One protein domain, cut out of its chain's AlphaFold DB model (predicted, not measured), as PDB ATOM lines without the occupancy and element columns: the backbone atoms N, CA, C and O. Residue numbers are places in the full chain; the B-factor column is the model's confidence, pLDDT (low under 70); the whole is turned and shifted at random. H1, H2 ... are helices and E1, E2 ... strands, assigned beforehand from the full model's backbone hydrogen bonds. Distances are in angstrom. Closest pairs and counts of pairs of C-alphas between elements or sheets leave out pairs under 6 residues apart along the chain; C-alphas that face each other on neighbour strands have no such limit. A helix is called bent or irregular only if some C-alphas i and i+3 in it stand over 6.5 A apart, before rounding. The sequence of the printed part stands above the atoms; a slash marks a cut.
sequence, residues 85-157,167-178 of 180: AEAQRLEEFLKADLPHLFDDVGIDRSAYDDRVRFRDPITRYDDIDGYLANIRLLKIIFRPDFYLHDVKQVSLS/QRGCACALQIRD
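Overview. This is residues 85 to 157 and 167 to 178 of the 180 residues of an uncharacterized protein of Hordeum vulgare subsp. vulgare (UniProt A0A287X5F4). Two long antiparallel strands, E1 and E2, make a narrow bent ribbon, and helix H1 runs lengthwise beside the E1 side of it. Helix H2 slants away from the end of the ribbon where E1 begins, and the long stretch of residues 101 to 127, with no named element, joins the two helices. The printed part has 85 residues, with two named helices and two named strands in the order H1, H2, E1, E2, and one sheet of order E1 - E2. Its class is mixed, helices and strands. The whole is compact, with a radius of gyration of the C-alphas of 13.1 A and spans of 37 by 25 by 23 A.

Arrangement. H1, residues 85 to 100, and E1, residues 145 to 154, have 9 pairs of C-alphas within 8 A; their closest C-alphas are those of Pro 99 and Phe 146, 6.1 A apart. H1 and E2, residues 169 to 177, are near each other, with 8 pairs of C-alphas within 10 A. H2, residues 128 to 142, is apart from H1 and from E2. A tight link of 2 residues leads from H2 to E1. E1 and E2 are antiparallel neighbours, with 159 degrees between their directions. C-alphas 153 and 170, which face each other, are 4.3 A apart. N 154 and O 169, at 2.7 A, and N 171 and O 152, at 2.9 A, are within hydrogen-bond range. In H2 every O i to N i+4 pair is within hydrogen-bond range; in H1 10 of 12 are.

Along the chain. H1 begins at C-alpha 85, (194.555, 144.534, 161.928), and measures 23.9 A from first to last C-alpha. It is irregular, but only just: C-alphas 96 and 99 are 6.6 A apart. H2, from Ile 128 to Phe 142, measures 20.7 A. E1 begins at C-alpha 145, (187.180, 155.658, 189.006), bends by 51 degrees at residue 149 and measures 25.3 A. E2 measures 25.6 A and ends at C-alpha 177, (190.484, 159.789, 190.282).

Size, cuts and confidence. The two C-alphas farthest apart are those of Ile 140 and Ser 157, at 38.6 A. Residues 158 to 166 are not printed, and C-alphas 157 and 167 are 9.2 A apart across this cut, which lies in the link from E1 to E2. The link from H1 to H2, 27 residues, is long. The mean pLDDT of the printed part is 79.6; residues 155 to 157 and 167 to 178 are under 70, and E2 has a mean of 55.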
ATOM      1  N   ALA A  85     195.892 145.042 161.644       86.75
ATOM      2  CA  ALA A  85     194.555 144.534 161.928       86.75
ATOM      3  C   ALA A  85     194.465 143.822 163.290       86.75
ATOM      4  O   ALA A  85     193.451 143.923 163.973       86.75
ATOM      5  N   GLU A  86     195.505 143.094 163.703       86.44
ATOM      6  CA  GLU A  86     195.551 142.465 165.031       86.44
ATOM      7  C   GLU A  86     195.768 143.494 166.140       86.44
ATOM      8  O   GLU A  86     195.152 143.385 167.194       86.44
ATOM      9  N   ALA A  87     196.605 144.505 165.894       84.94
ATOM     10  CA  ALA A  87     196.828 145.602 166.827       84.94
ATOM     11  C   ALA A  87     195.538 146.395 167.069       84.94
ATOM     12  O   ALA A  87     195.214 146.681 168.218       84.94
ATOM     13  N   GLN A  88     194.768 146.674 166.013       88.38
ATOM     14  CA  GLN A  88     193.484 147.361 166.128       88.38
ATOM     15  C   GLN A  88     192.449 146.526 166.894       88.38
ATOM     16  O   GLN A  88     191.785 147.044 167.786       88.38
ATOM     17  N   ARG A  89     192.365 145.214 166.632       89.31
ATOM     18  CA  ARG A  89     191.501 144.315 167.418       89.31
ATOM     19  C   ARG A  89     191.892 144.271 168.895       89.31
ATOM     20  O   ARG A  89     191.024 144.253 169.760       89.31
ATOM     21  N   LEU A  90     193.193 144.257 169.187       87.00
ATOM     22  CA  LEU A  90     193.693 144.302 170.559       87.00
ATOM     23  C   LEU A  90     193.345 145.634 171.234       87.00
ATOM     24  O   LEU A  90     192.955 145.652 172.395       87.00
ATOM     25  N   GLU A  91     193.479 146.742 170.514       88.19
ATOM     26  CA  GLU A  91     193.100 148.063 171.005       88.19
ATOM     27  C   GLU A  91     191.606 148.142 171.335       88.19
ATOM     28  O   GLU A  91     191.246 148.596 172.420       88.19
ATOM     29  N   GLU A  92     190.744 147.676 170.431       91.19
ATOM     30  CA  GLU A  92     189.294 147.624 170.638       91.19
ATOM     31  C   GLU A  92     188.934 146.767 171.854       91.19
ATOM     32  O   GLU A  92     188.133 147.189 172.688       91.19
ATOM     33  N   PHE A  93     189.585 145.610 172.006       90.75
ATOM     34  CA  PHE A  93     189.433 144.760 173.184       90.75
ATOM     35  C   PHE A  93     189.821 145.491 174.478       90.75
ATOM     36  O   PHE A  93     189.027 145.540 175.413       90.75
ATOM     37  N   LEU A  94     191.000 146.122 174.530       88.88
ATOM     38  CA  LEU A  94     191.446 146.849 175.725       88.88
ATOM     39  C   LEU A  94     190.533 148.038 176.049       88.88
ATOM     40  O   LEU A  94     190.307 148.333 177.221       88.88
ATOM     41  N   LYS A  95     189.990 148.706 175.026       90.00
ATOM     42  CA  LYS A  95     189.020 149.794 175.196       90.00
ATOM     43  C   LYS A  95     187.685 149.328 175.756       90.00
ATOM     44  O   LYS A  95     187.050 150.105 176.462       90.00
ATOM     45  N   ALA A  96     187.273 148.102 175.458       90.25
ATOM     46  CA  ALA A  96     186.058 147.520 176.007       90.25
ATOM     47  C   ALA A  96     186.265 146.980 177.430       90.25
ATOM     48  O   ALA A  96     185.411 147.193 178.280       90.25
ATOM     49  N   ASP A  97     187.391 146.315 177.699       89.38
ATOM     50  CA  ASP A  97     187.591 145.566 178.946       89.38
ATOM     51  C   ASP A  97     188.141 146.434 180.092       89.38
ATOM     52  O   ASP A  97     187.661 146.373 181.222       89.38
ATOM     53  N   LEU A  98     189.109 147.319 179.820       88.38
ATOM     54  CA  LEU A  98     189.765 148.096 180.880       88.38
ATOM     55  C   LEU A  98     188.853 149.080 181.640       88.38
ATOM     56  O   LEU A  98     189.114 149.284 182.824       88.38
ATOM     57  N   PRO A  99     187.796 149.693 181.066       89.12
ATOM     58  CA  PRO A  99     186.836 150.475 181.851       89.12
ATOM     59  C   PRO A  99     186.220 149.702 183.027       89.12
ATOM     60  O   PRO A  99     185.870 150.304 184.039       89.12
ATOM     61  N   HIS A 100     186.165 148.373 182.925       89.56
ATOM     62  CA  HIS A 100     185.617 147.480 183.941       89.56
ATOM     63  C   HIS A 100     186.635 147.069 185.018       89.56
ATOM     64  O   HIS A 100     186.352 146.244 185.882       89.56
ATOM     65  N   LEU A 101     187.835 147.663 185.029       87.62
ATOM     66  CA  LEU A 101     188.928 147.264 185.922       87.62
ATOM     67  C   LEU A 101     188.553 147.317 187.412       87.62
ATOM     68  O   LEU A 101     188.941 146.433 188.175       87.62
ATOM     69  N   PHE A 102     187.801 148.335 187.833       88.62
ATOM     70  CA  PHE A 102     187.442 148.542 189.244       88.62
ATOM     71  C   PHE A 102     185.939 148.509 189.522       88.62
ATOM     72  O   PHE A 102     185.534 148.690 190.672       88.62
ATOM     73  N   ASP A 103     185.113 148.242 188.516       87.19
ATOM     74  CA  ASP A 103     183.674 148.101 188.707       87.19
ATOM     75  C   ASP A 103     183.294 146.653 189.062       87.19
ATOM     76  O   ASP A 103     184.142 145.811 189.380       87.19
ATOM     77  N   ASP A 104     181.994 146.374 189.134       88.31
ATOM     78  CA  ASP A 104     181.473 145.054 189.499       88.31
ATOM     79  C   ASP A 104     181.549 144.019 188.374       88.31
ATOM     80  O   ASP A 104     181.444 142.828 188.668       88.31
ATOM     81  N   VAL A 105     181.779 144.447 187.129       90.19
ATOM     82  CA  VAL A 105     182.030 143.542 186.003       90.19
ATOM     83  C   VAL A 105     183.426 142.937 186.156       90.19
ATOM     84  O   VAL A 105     183.568 141.714 186.119       90.19
ATOM     85  N   GLY A 106     184.431 143.769 186.447       87.00
ATOM     86  CA  GLY A 106     185.807 143.313 186.619       87.00
ATOM     87  C   GLY A 106     186.464 142.870 185.307       87.00
ATOM     88  O   GLY A 106     185.888 142.969 184.228       87.00
ATOM     89  N   ILE A 107     187.688 142.348 185.419       86.75
ATOM     90  CA  ILE A 107     188.451 141.799 184.289       86.75
ATOM     91  C   ILE A 107     188.232 140.288 184.191       86.75
ATOM     92  O   ILE A 107     188.430 139.563 185.176       86.75
ATOM     93  N   ASP A 108     187.918 139.796 182.992       86.56
ATOM     94  CA  ASP A 108     187.915 138.360 182.718       86.56
ATOM     95  C   ASP A 108     189.337 137.846 182.460       86.56
ATOM     96  O   ASP A 108     189.979 138.163 181.460       86.56
ATOM     97  N   ARG A 109     189.820 136.966 183.344       85.38
ATOM     98  CA  ARG A 109     191.117 136.295 183.189       85.38
ATOM     99  C   ARG A 109     191.222 135.540 181.862       85.38
ATOM    100  O   ARG A 109     192.308 135.488 181.293       85.38
ATOM    101  N   SER A 110     190.138 134.910 181.407       88.19
ATOM    102  CA  SER A 110     190.175 133.997 180.259       88.19
ATOM    103  C   SER A 110     190.458 134.707 178.931       88.19
ATOM    104  O   SER A 110     190.951 134.084 177.993       88.19
ATOM    105  N   ALA A 111     190.217 136.019 178.885       86.75
ATOM    106  CA  ALA A 111     190.494 136.863 177.734       86.75
ATOM    107  C   ALA A 111     191.996 137.165 177.536       86.75
ATOM    108  O   ALA A 111     192.389 137.670 176.484       86.75
ATOM    109  N   TYR A 112     192.846 136.840 178.517       86.25
ATOM    110  CA  TYR A 112     194.280 137.117 178.487       86.25
ATOM    111  C   TYR A 112     195.111 135.830 178.426       86.25
ATOM    112  O   TYR A 112     194.834 134.846 179.107       86.25
ATOM    113  N   ASP A 113     196.187 135.862 177.636       85.19
ATOM    114  CA  ASP A 113     197.177 134.780 177.577       85.19
ATOM    115  C   ASP A 113     198.046 134.775 178.851       85.19
ATOM    116  O   ASP A 113     198.474 135.828 179.332       85.19
ATOM    117  N   ASP A 114     198.387 133.589 179.364       80.81
ATOM    118  CA  ASP A 114     199.292 133.396 180.510       80.81
ATOM    119  C   ASP A 114     200.688 134.025 180.307       80.81
ATOM    120  O   ASP A 114     201.447 134.223 181.259       80.81
ATOM    121  N   ARG A 115     201.065 134.327 179.059       79.12
ATOM    122  CA  ARG A 115     202.320 134.996 178.692       79.12
ATOM    123  C   ARG A 115     202.277 136.512 178.863       79.12
ATOM    124  O   ARG A 115     203.339 137.138 178.796       79.12
ATOM    125  N   VAL A 116     201.101 137.108 179.062       79.69
ATOM    126  CA  VAL A 116     200.979 138.546 179.315       79.69
ATOM    127  C   VAL A 116     201.658 138.869 180.642       79.69
ATOM    128  O   VAL A 116     201.319 138.344 181.701       79.69
ATOM    129  N   ARG A 117     202.657 139.751 180.573       81.25
ATOM    130  CA  ARG A 117     203.368 140.251 181.745       81.25
ATOM    131  C   ARG A 117     202.734 141.552 182.186       81.25
ATOM    132  O   ARG A 117     202.960 142.596 181.580       81.25
ATOM    133  N   PHE A 118     201.964 141.481 183.259       80.44
ATOM    134  CA  PHE A 118     201.517 142.665 183.976       80.44
ATOM    135  C   PHE A 118     202.699 143.207 184.776       80.44
ATOM    136  O   PHE A 118     203.496 142.442 185.288       80.44
ATOM    137  N   ARG A 119     202.893 144.518 184.848       77.50
ATOM    138  CA  ARG A 119     203.948 145.104 185.683       77.50
ATOM    139  C   ARG A 119     203.312 146.189 186.518       77.50
ATOM    140  O   ARG A 119     203.132 147.300 186.040       77.50
ATOM    141  N   ASP A 120     202.977 145.849 187.756       75.81
ATOM    142  CA  ASP A 120     202.580 146.851 188.737       75.81
ATOM    143  C   ASP A 120     203.840 147.552 189.286       75.81
ATOM    144  O   ASP A 120     204.699 146.876 189.872       75.81
ATOM    145  N   PRO A 121     203.974 148.883 189.126       71.31
ATOM    146  CA  PRO A 121     205.083 149.652 189.685       71.31
ATOM    147  C   PRO A 121     205.236 149.501 191.204       71.31
ATOM    148  O   PRO A 121     206.346 149.649 191.717       71.31
ATOM    149  N   ILE A 122     204.144 149.203 191.916       74.56
ATOM    150  CA  ILE A 122     204.118 149.130 193.378       74.56
ATOM    151  C   ILE A 122     204.476 147.719 193.854       74.56
ATOM    152  O   ILE A 122     205.432 147.542 194.610       74.56
ATOM    153  N   THR A 123     203.736 146.701 193.412       71.00
ATOM    154  CA  THR A 123     203.882 145.331 193.937       71.00
ATOM    155  C   THR A 123     204.863 144.451 193.158       71.00
ATOM    156  O   THR A 123     205.270 143.404 193.660       71.00
ATOM    157  N   ARG A 124     205.293 144.870 191.958       79.19
ATOM    158  CA  ARG A 124     206.197 144.131 191.052       79.19
ATOM    159  C   ARG A 124     205.719 142.731 190.636       79.19
ATOM    160  O   ARG A 124     206.525 142.003 190.049       79.19
ATOM    161  N   TYR A 125     204.460 142.362 190.880       77.94
ATOM    162  CA  TYR A 125     203.890 141.122 190.344       77.94
ATOM    163  C   TYR A 125     203.969 141.118 188.816       77.94
ATOM    164  O   TYR A 125     203.786 142.167 188.192       77.94
ATOM    165  N   ASP A 126     204.303 139.958 188.243       80.25
ATOM    166  CA  ASP A 126     204.510 139.773 186.801       80.25
ATOM    167  C   ASP A 126     203.668 138.670 186.160       80.25
ATOM    168  O   ASP A 126     203.901 138.258 185.018       80.25
ATOM    169  N   ASP A 127     202.656 138.230 186.893       84.81
ATOM    170  CA  ASP A 127     201.667 137.239 186.514       84.81
ATOM    171  C   ASP A 127     200.247 137.818 186.608       84.81
ATOM    172  O   ASP A 127     199.975 138.746 187.377       84.81
ATOM    173  N   ILE A 128     199.331 137.259 185.814       86.88
ATOM    174  CA  ILE A 128     197.931 137.701 185.768       86.88
ATOM    175  C   ILE A 128     197.218 137.539 187.115       86.88
ATOM    176  O   ILE A 128     196.420 138.389 187.499       86.88
ATOM    177  N   ASP A 129     197.544 136.491 187.870       87.75
ATOM    178  CA  ASP A 129     196.951 136.227 189.181       87.75
ATOM    179  C   ASP A 129     197.290 137.321 190.194       87.75
ATOM    180  O   ASP A 129     196.399 137.874 190.845       87.75
ATOM    181  N   GLY A 130     198.576 137.656 190.309       86.69
ATOM    182  CA  GLY A 130     199.052 138.735 191.166       86.69
ATOM    183  C   GLY A 130     198.443 140.083 190.791       86.69
ATOM    184  O   GLY A 130     198.041 140.846 191.671       86.69
ATOM    185  N   TYR A 131     198.297 140.351 189.493       85.69
ATOM    186  CA  TYR A 131     197.657 141.570 189.009       85.69
ATOM    187  C   TYR A 131     196.170 141.653 189.390       85.69
ATOM    188  O   TYR A 131     195.750 142.654 189.970       85.69
ATOM    189  N   LEU A 132     195.384 140.592 189.167       88.94
ATOM    190  CA  LEU A 132     193.960 140.555 189.537       88.94
ATOM    191  C   LEU A 132     193.750 140.663 191.054       88.94
ATOM    192  O   LEU A 132     192.833 141.348 191.516       88.94
ATOM    193  N   ALA A 133     194.619 140.031 191.849       88.38
ATOM    194  CA  ALA A 133     194.600 140.178 193.301       88.38
ATOM    195  C   ALA A 133     194.864 141.632 193.729       88.38
ATOM    196  O   ALA A 133     194.185 142.142 194.624       88.38
ATOM    197  N   ASN A 134     195.806 142.311 193.067       86.69
ATOM    198  CA  ASN A 134     196.122 143.711 193.327       86.69
ATOM    199  C   ASN A 134     194.959 144.642 192.956       86.69
ATOM    200  O   ASN A 134     194.547 145.457 193.775       86.69
ATOM    201  N   ILE A 135     194.364 144.472 191.773       87.88
ATOM    202  CA  ILE A 135     193.185 145.243 191.352       87.88
ATOM    203  C   ILE A 135     192.054 145.103 192.372       87.88
ATOM    204  O   ILE A 135     191.467 146.099 192.794       87.88
ATOM    205  N   ARG A 136     191.773 143.876 192.827       88.81
ATOM    206  CA  ARG A 136     190.711 143.625 193.809       88.81
ATOM    207  C   ARG A 136     190.985 144.313 195.145       88.81
ATOM    208  O   ARG A 136     190.056 144.832 195.760       88.81
ATOM    209  N   LEU A 137     192.240 144.325 195.587       88.75
ATOM    210  CA  LEU A 137     192.655 145.051 196.786       88.75
ATOM    211  C   LEU A 137     192.425 146.560 196.626       88.75
ATOM    212  O   LEU A 137     191.792 147.176 197.482       88.75
ATOM    213  N   LEU A 138     192.895 147.136 195.517       87.19
ATOM    214  CA  LEU A 138     192.749 148.560 195.212       87.19
ATOM    215  C   LEU A 138     191.275 148.973 195.110       87.19
ATOM    216  O   LEU A 138     190.892 149.992 195.682       87.19
ATOM    217  N   LYS A 139     190.429 148.143 194.482       88.25
ATOM    218  CA  LYS A 139     188.973 148.343 194.429       88.25
ATOM    219  C   LYS A 139     188.366 148.472 195.828       88.25
ATOM    220  O   LYS A 139     187.545 149.349 196.060       88.25
ATOM    221  N   ILE A 140     188.759 147.607 196.766       88.75
ATOM    222  CA  ILE A 140     188.196 147.597 198.126       88.75
ATOM    223  C   ILE A 140     188.649 148.820 198.927       88.75
ATOM    224  O   ILE A 140     187.833 149.406 199.637       88.75
ATOM    225  N   ILE A 141     189.932 149.180 198.834       88.12
ATOM    226  CA  ILE A 141     190.526 150.228 199.671       88.12
ATOM    227  C   ILE A 141     190.197 151.625 199.143       88.12
ATOM    228  O   ILE A 141     189.826 152.491 199.930       88.12
ATOM    229  N   PHE A 142     190.336 151.844 197.834       86.38
ATOM    230  CA  PHE A 142     190.308 153.184 197.243       86.38
ATOM    231  C   PHE A 142     189.067 153.462 196.399       86.38
ATOM    232  O   PHE A 142     188.744 154.625 196.192       86.38
ATOM    233  N   ARG A 143     188.367 152.418 195.924       85.44
ATOM    234  CA  ARG A 143     187.224 152.535 194.993       85.44
ATOM    235  C   ARG A 143     187.477 153.556 193.868       85.44
ATOM    236  O   ARG A 143     186.715 154.514 193.733       85.44
ATOM    237  N   PRO A 144     188.568 153.393 193.107       86.12
ATOM    238  CA  PRO A 144     188.946 154.379 192.110       86.12
ATOM    239  C   PRO A 144     187.986 154.365 190.919       86.12
ATOM    240  O   PRO A 144     187.548 153.299 190.483       86.12
ATOM    241  N   ASP A 145     187.763 155.543 190.340       84.25
ATOM    242  CA  ASP A 145     187.180 155.658 189.006       84.25
ATOM    243  C   ASP A 145     188.301 155.569 187.964       84.25
ATOM    244  O   ASP A 145     189.306 156.288 188.044       84.25
ATOM    245  N   PHE A 146     188.132 154.685 186.980       84.88
ATOM    246  CA  PHE A 146     189.114 154.449 185.926       84.88
ATOM    247  C   PHE A 146     188.602 154.909 184.568       84.88
ATOM    248  O   PHE A 146     187.549 154.481 184.101       84.88
ATOM    249  N   TYR A 147     189.404 155.749 183.911       83.56
ATOM    250  CA  TYR A 147     189.146 156.217 182.556       83.56
ATOM    251  C   TYR A 147     190.333 155.878 181.660       83.56
ATOM    252  O   TYR A 147     191.464 156.318 181.892       83.56
ATOM    253  N   LEU A 148     190.065 155.100 180.612       86.12
ATOM    254  CA  LEU A 148     191.047 154.822 179.575       86.12
ATOM    255  C   LEU A 148     191.060 155.976 178.570       86.12
ATOM    256  O   LEU A 148     190.079 156.195 177.861       86.12
ATOM    257  N   HIS A 149     192.173 156.704 178.500       84.38
ATOM    258  CA  HIS A 149     192.296 157.847 177.593       84.38
ATOM    259  C   HIS A 149     192.762 157.451 176.202       84.38
ATOM    260  O   HIS A 149     192.201 157.900 175.205       84.38
ATOM    261  N   ASP A 150     193.824 156.652 176.140       82.88
ATOM    262  CA  ASP A 150     194.458 156.299 174.882       82.88
ATOM    263  C   ASP A 150     195.213 154.975 175.003       82.88
ATOM    264  O   ASP A 150     195.761 154.645 176.063       82.88
ATOM    265  N   VAL A 151     195.257 154.242 173.895       83.75
ATOM    266  CA  VAL A 151     195.959 152.967 173.753       83.75
ATOM    267  C   VAL A 151     196.889 153.108 172.563       83.75
ATOM    268  O   VAL A 151     196.447 153.280 171.432       83.75
ATOM    269  N   LYS A 152     198.196 153.036 172.812       81.31
ATOM    270  CA  LYS A 152     199.208 153.178 171.763       81.31
ATOM    271  C   LYS A 152     199.997 151.896 171.623       81.31
ATOM    272  O   LYS A 152     200.551 151.390 172.600       81.31
ATOM    273  N   GLN A 153     200.139 151.416 170.393       79.50
ATOM    274  CA  GLN A 153     201.162 150.427 170.087       79.50
ATOM    275  C   GLN A 153     202.530 151.117 170.136       79.50
ATOM    276  O   GLN A 153     202.857 151.950 169.294       79.50
ATOM    277  N   VAL A 154     203.344 150.772 171.126       72.31
ATOM    278  CA  VAL A 154     204.710 151.270 171.254       72.31
ATOM    279  C   VAL A 154     205.640 150.265 170.591       72.31
ATOM    280  O   VAL A 154     205.913 149.174 171.096       72.31
ATOM    281  N   SER A 155     206.163 150.625 169.426       57.44
ATOM    282  CA  SER A 155     207.375 149.979 168.943       57.44
ATOM    283  C   SER A 155     208.543 150.450 169.801       57.44
ATOM    284  O   SER A 155     208.776 151.654 169.885       57.44
ATOM    285  N   LEU A 156     209.300 149.531 170.408       55.34
ATOM    286  CA  LEU A 156     210.578 149.854 171.049       55.34
ATOM    287  C   LEU A 156     211.620 150.263 169.990       55.34
ATOM    288  O   LEU A 156     212.575 149.543 169.733       55.34
ATOM    289  N   SER A 157     211.447 151.410 169.333       46.28
ATOM    290  CA  SER A 157     212.494 152.012 168.513       46.28
ATOM    291  C   SER A 157     213.392 152.848 169.422       46.28
ATOM    292  O   SER A 157     213.089 153.995 169.730       46.28
ATOM    293  N   GLN A 167     210.843 144.191 170.832       46.25
ATOM    294  CA  GLN A 167     209.564 143.798 171.421       46.25
ATOM    295  C   GLN A 167     208.581 144.976 171.328       46.25
ATOM    296  O   GLN A 167     208.700 145.967 172.041       46.25
ATOM    297  N   ARG A 168     207.633 144.926 170.385       50.84
ATOM    298  CA  ARG A 168     206.544 145.915 170.303       50.84
ATOM    299  C   ARG A 168     205.558 145.634 171.443       50.84
ATOM    300  O   ARG A 168     205.016 144.535 171.499       50.84
ATOM    301  N   GLY A 169     205.347 146.591 172.342       51.41
ATOM    302  CA  GLY A 169     204.394 146.489 173.455       51.41
ATOM    303  C   GLY A 169     203.320 147.566 173.339       51.41
ATOM    304  O   GLY A 169     203.599 148.645 172.838       51.41
ATOM    305  N   CYS A 170     202.090 147.309 173.777       48.38
ATOM    306  CA  CYS A 170     201.083 148.368 173.888       48.38
ATOM    307  C   CYS A 170     201.243 149.100 175.228       48.38
ATOM    308  O   CYS A 170     201.401 148.458 176.264       48.38
ATOM    309  N   ALA A 171     201.196 150.431 175.208       56.69
ATOM    310  CA  ALA A 171     201.152 151.268 176.403       56.69
ATOM    311  C   ALA A 171     199.807 151.997 176.469       56.69
ATOM    312  O   ALA A 171     199.311 152.493 175.456       56.69
ATOM    313  N   CYS A 172     199.237 152.072 177.668       50.00
ATOM    314  CA  CYS A 172     197.987 152.779 177.934       50.00
ATOM    315  C   CYS A 172     198.271 153.982 178.837       50.00
ATOM    316  O   CYS A 172     199.025 153.859 179.806       50.00
ATOM    317  N   ALA A 173     197.681 155.137 178.527       51.22
ATOM    318  CA  ALA A 173     197.719 156.306 179.405       51.22
ATOM    319  C   ALA A 173     196.515 156.265 180.357       51.22
ATOM    320  O   ALA A 173     195.372 156.163 179.908       51.22
ATOM    321  N   LEU A 174     196.788 156.320 181.663       53.22
ATOM    322  CA  LEU A 174     195.807 156.097 182.726       53.22
ATOM    323  C   LEU A 174     195.597 157.360 183.554       53.22
ATOM    324  O   LEU A 174     196.572 157.978 183.984       53.22
ATOM    325  N   GLN A 175     194.336 157.689 183.832       59.00
ATOM    326  CA  GLN A 175     193.982 158.667 184.853       59.00
ATOM    327  C   GLN A 175     193.073 158.011 185.886       59.00
ATOM    328  O   GLN A 175     192.004 157.497 185.563       59.00
ATOM    329  N   ILE A 176     193.541 158.023 187.130       62.25
ATOM    330  CA  ILE A 176     192.829 157.508 188.295       62.25
ATOM    331  C   ILE A 176     192.348 158.724 189.080       62.25
ATOM    332  O   ILE A 176     193.149 159.610 189.387       62.25
ATOM    333  N   ARG A 177     191.044 158.802 189.352       62.53
ATOM    334  CA  ARG A 177     190.484 159.789 190.282       62.53
ATOM    335  C   ARG A 177     190.191 159.107 191.612       62.53
ATOM    336  O   ARG A 177     189.498 158.093 191.642       62.53
ATOM    337  N   ASP A 178     190.708 159.688 192.688       61.53
ATOM    338  CA  ASP A 178     190.388 159.282 194.053       61.53
ATOM    339  C   ASP A 178     189.067 159.947 194.481       61.53
ATOM    340  O   ASP A 178     188.939 161.170 194.415       61.53
TER     341      ASP A 178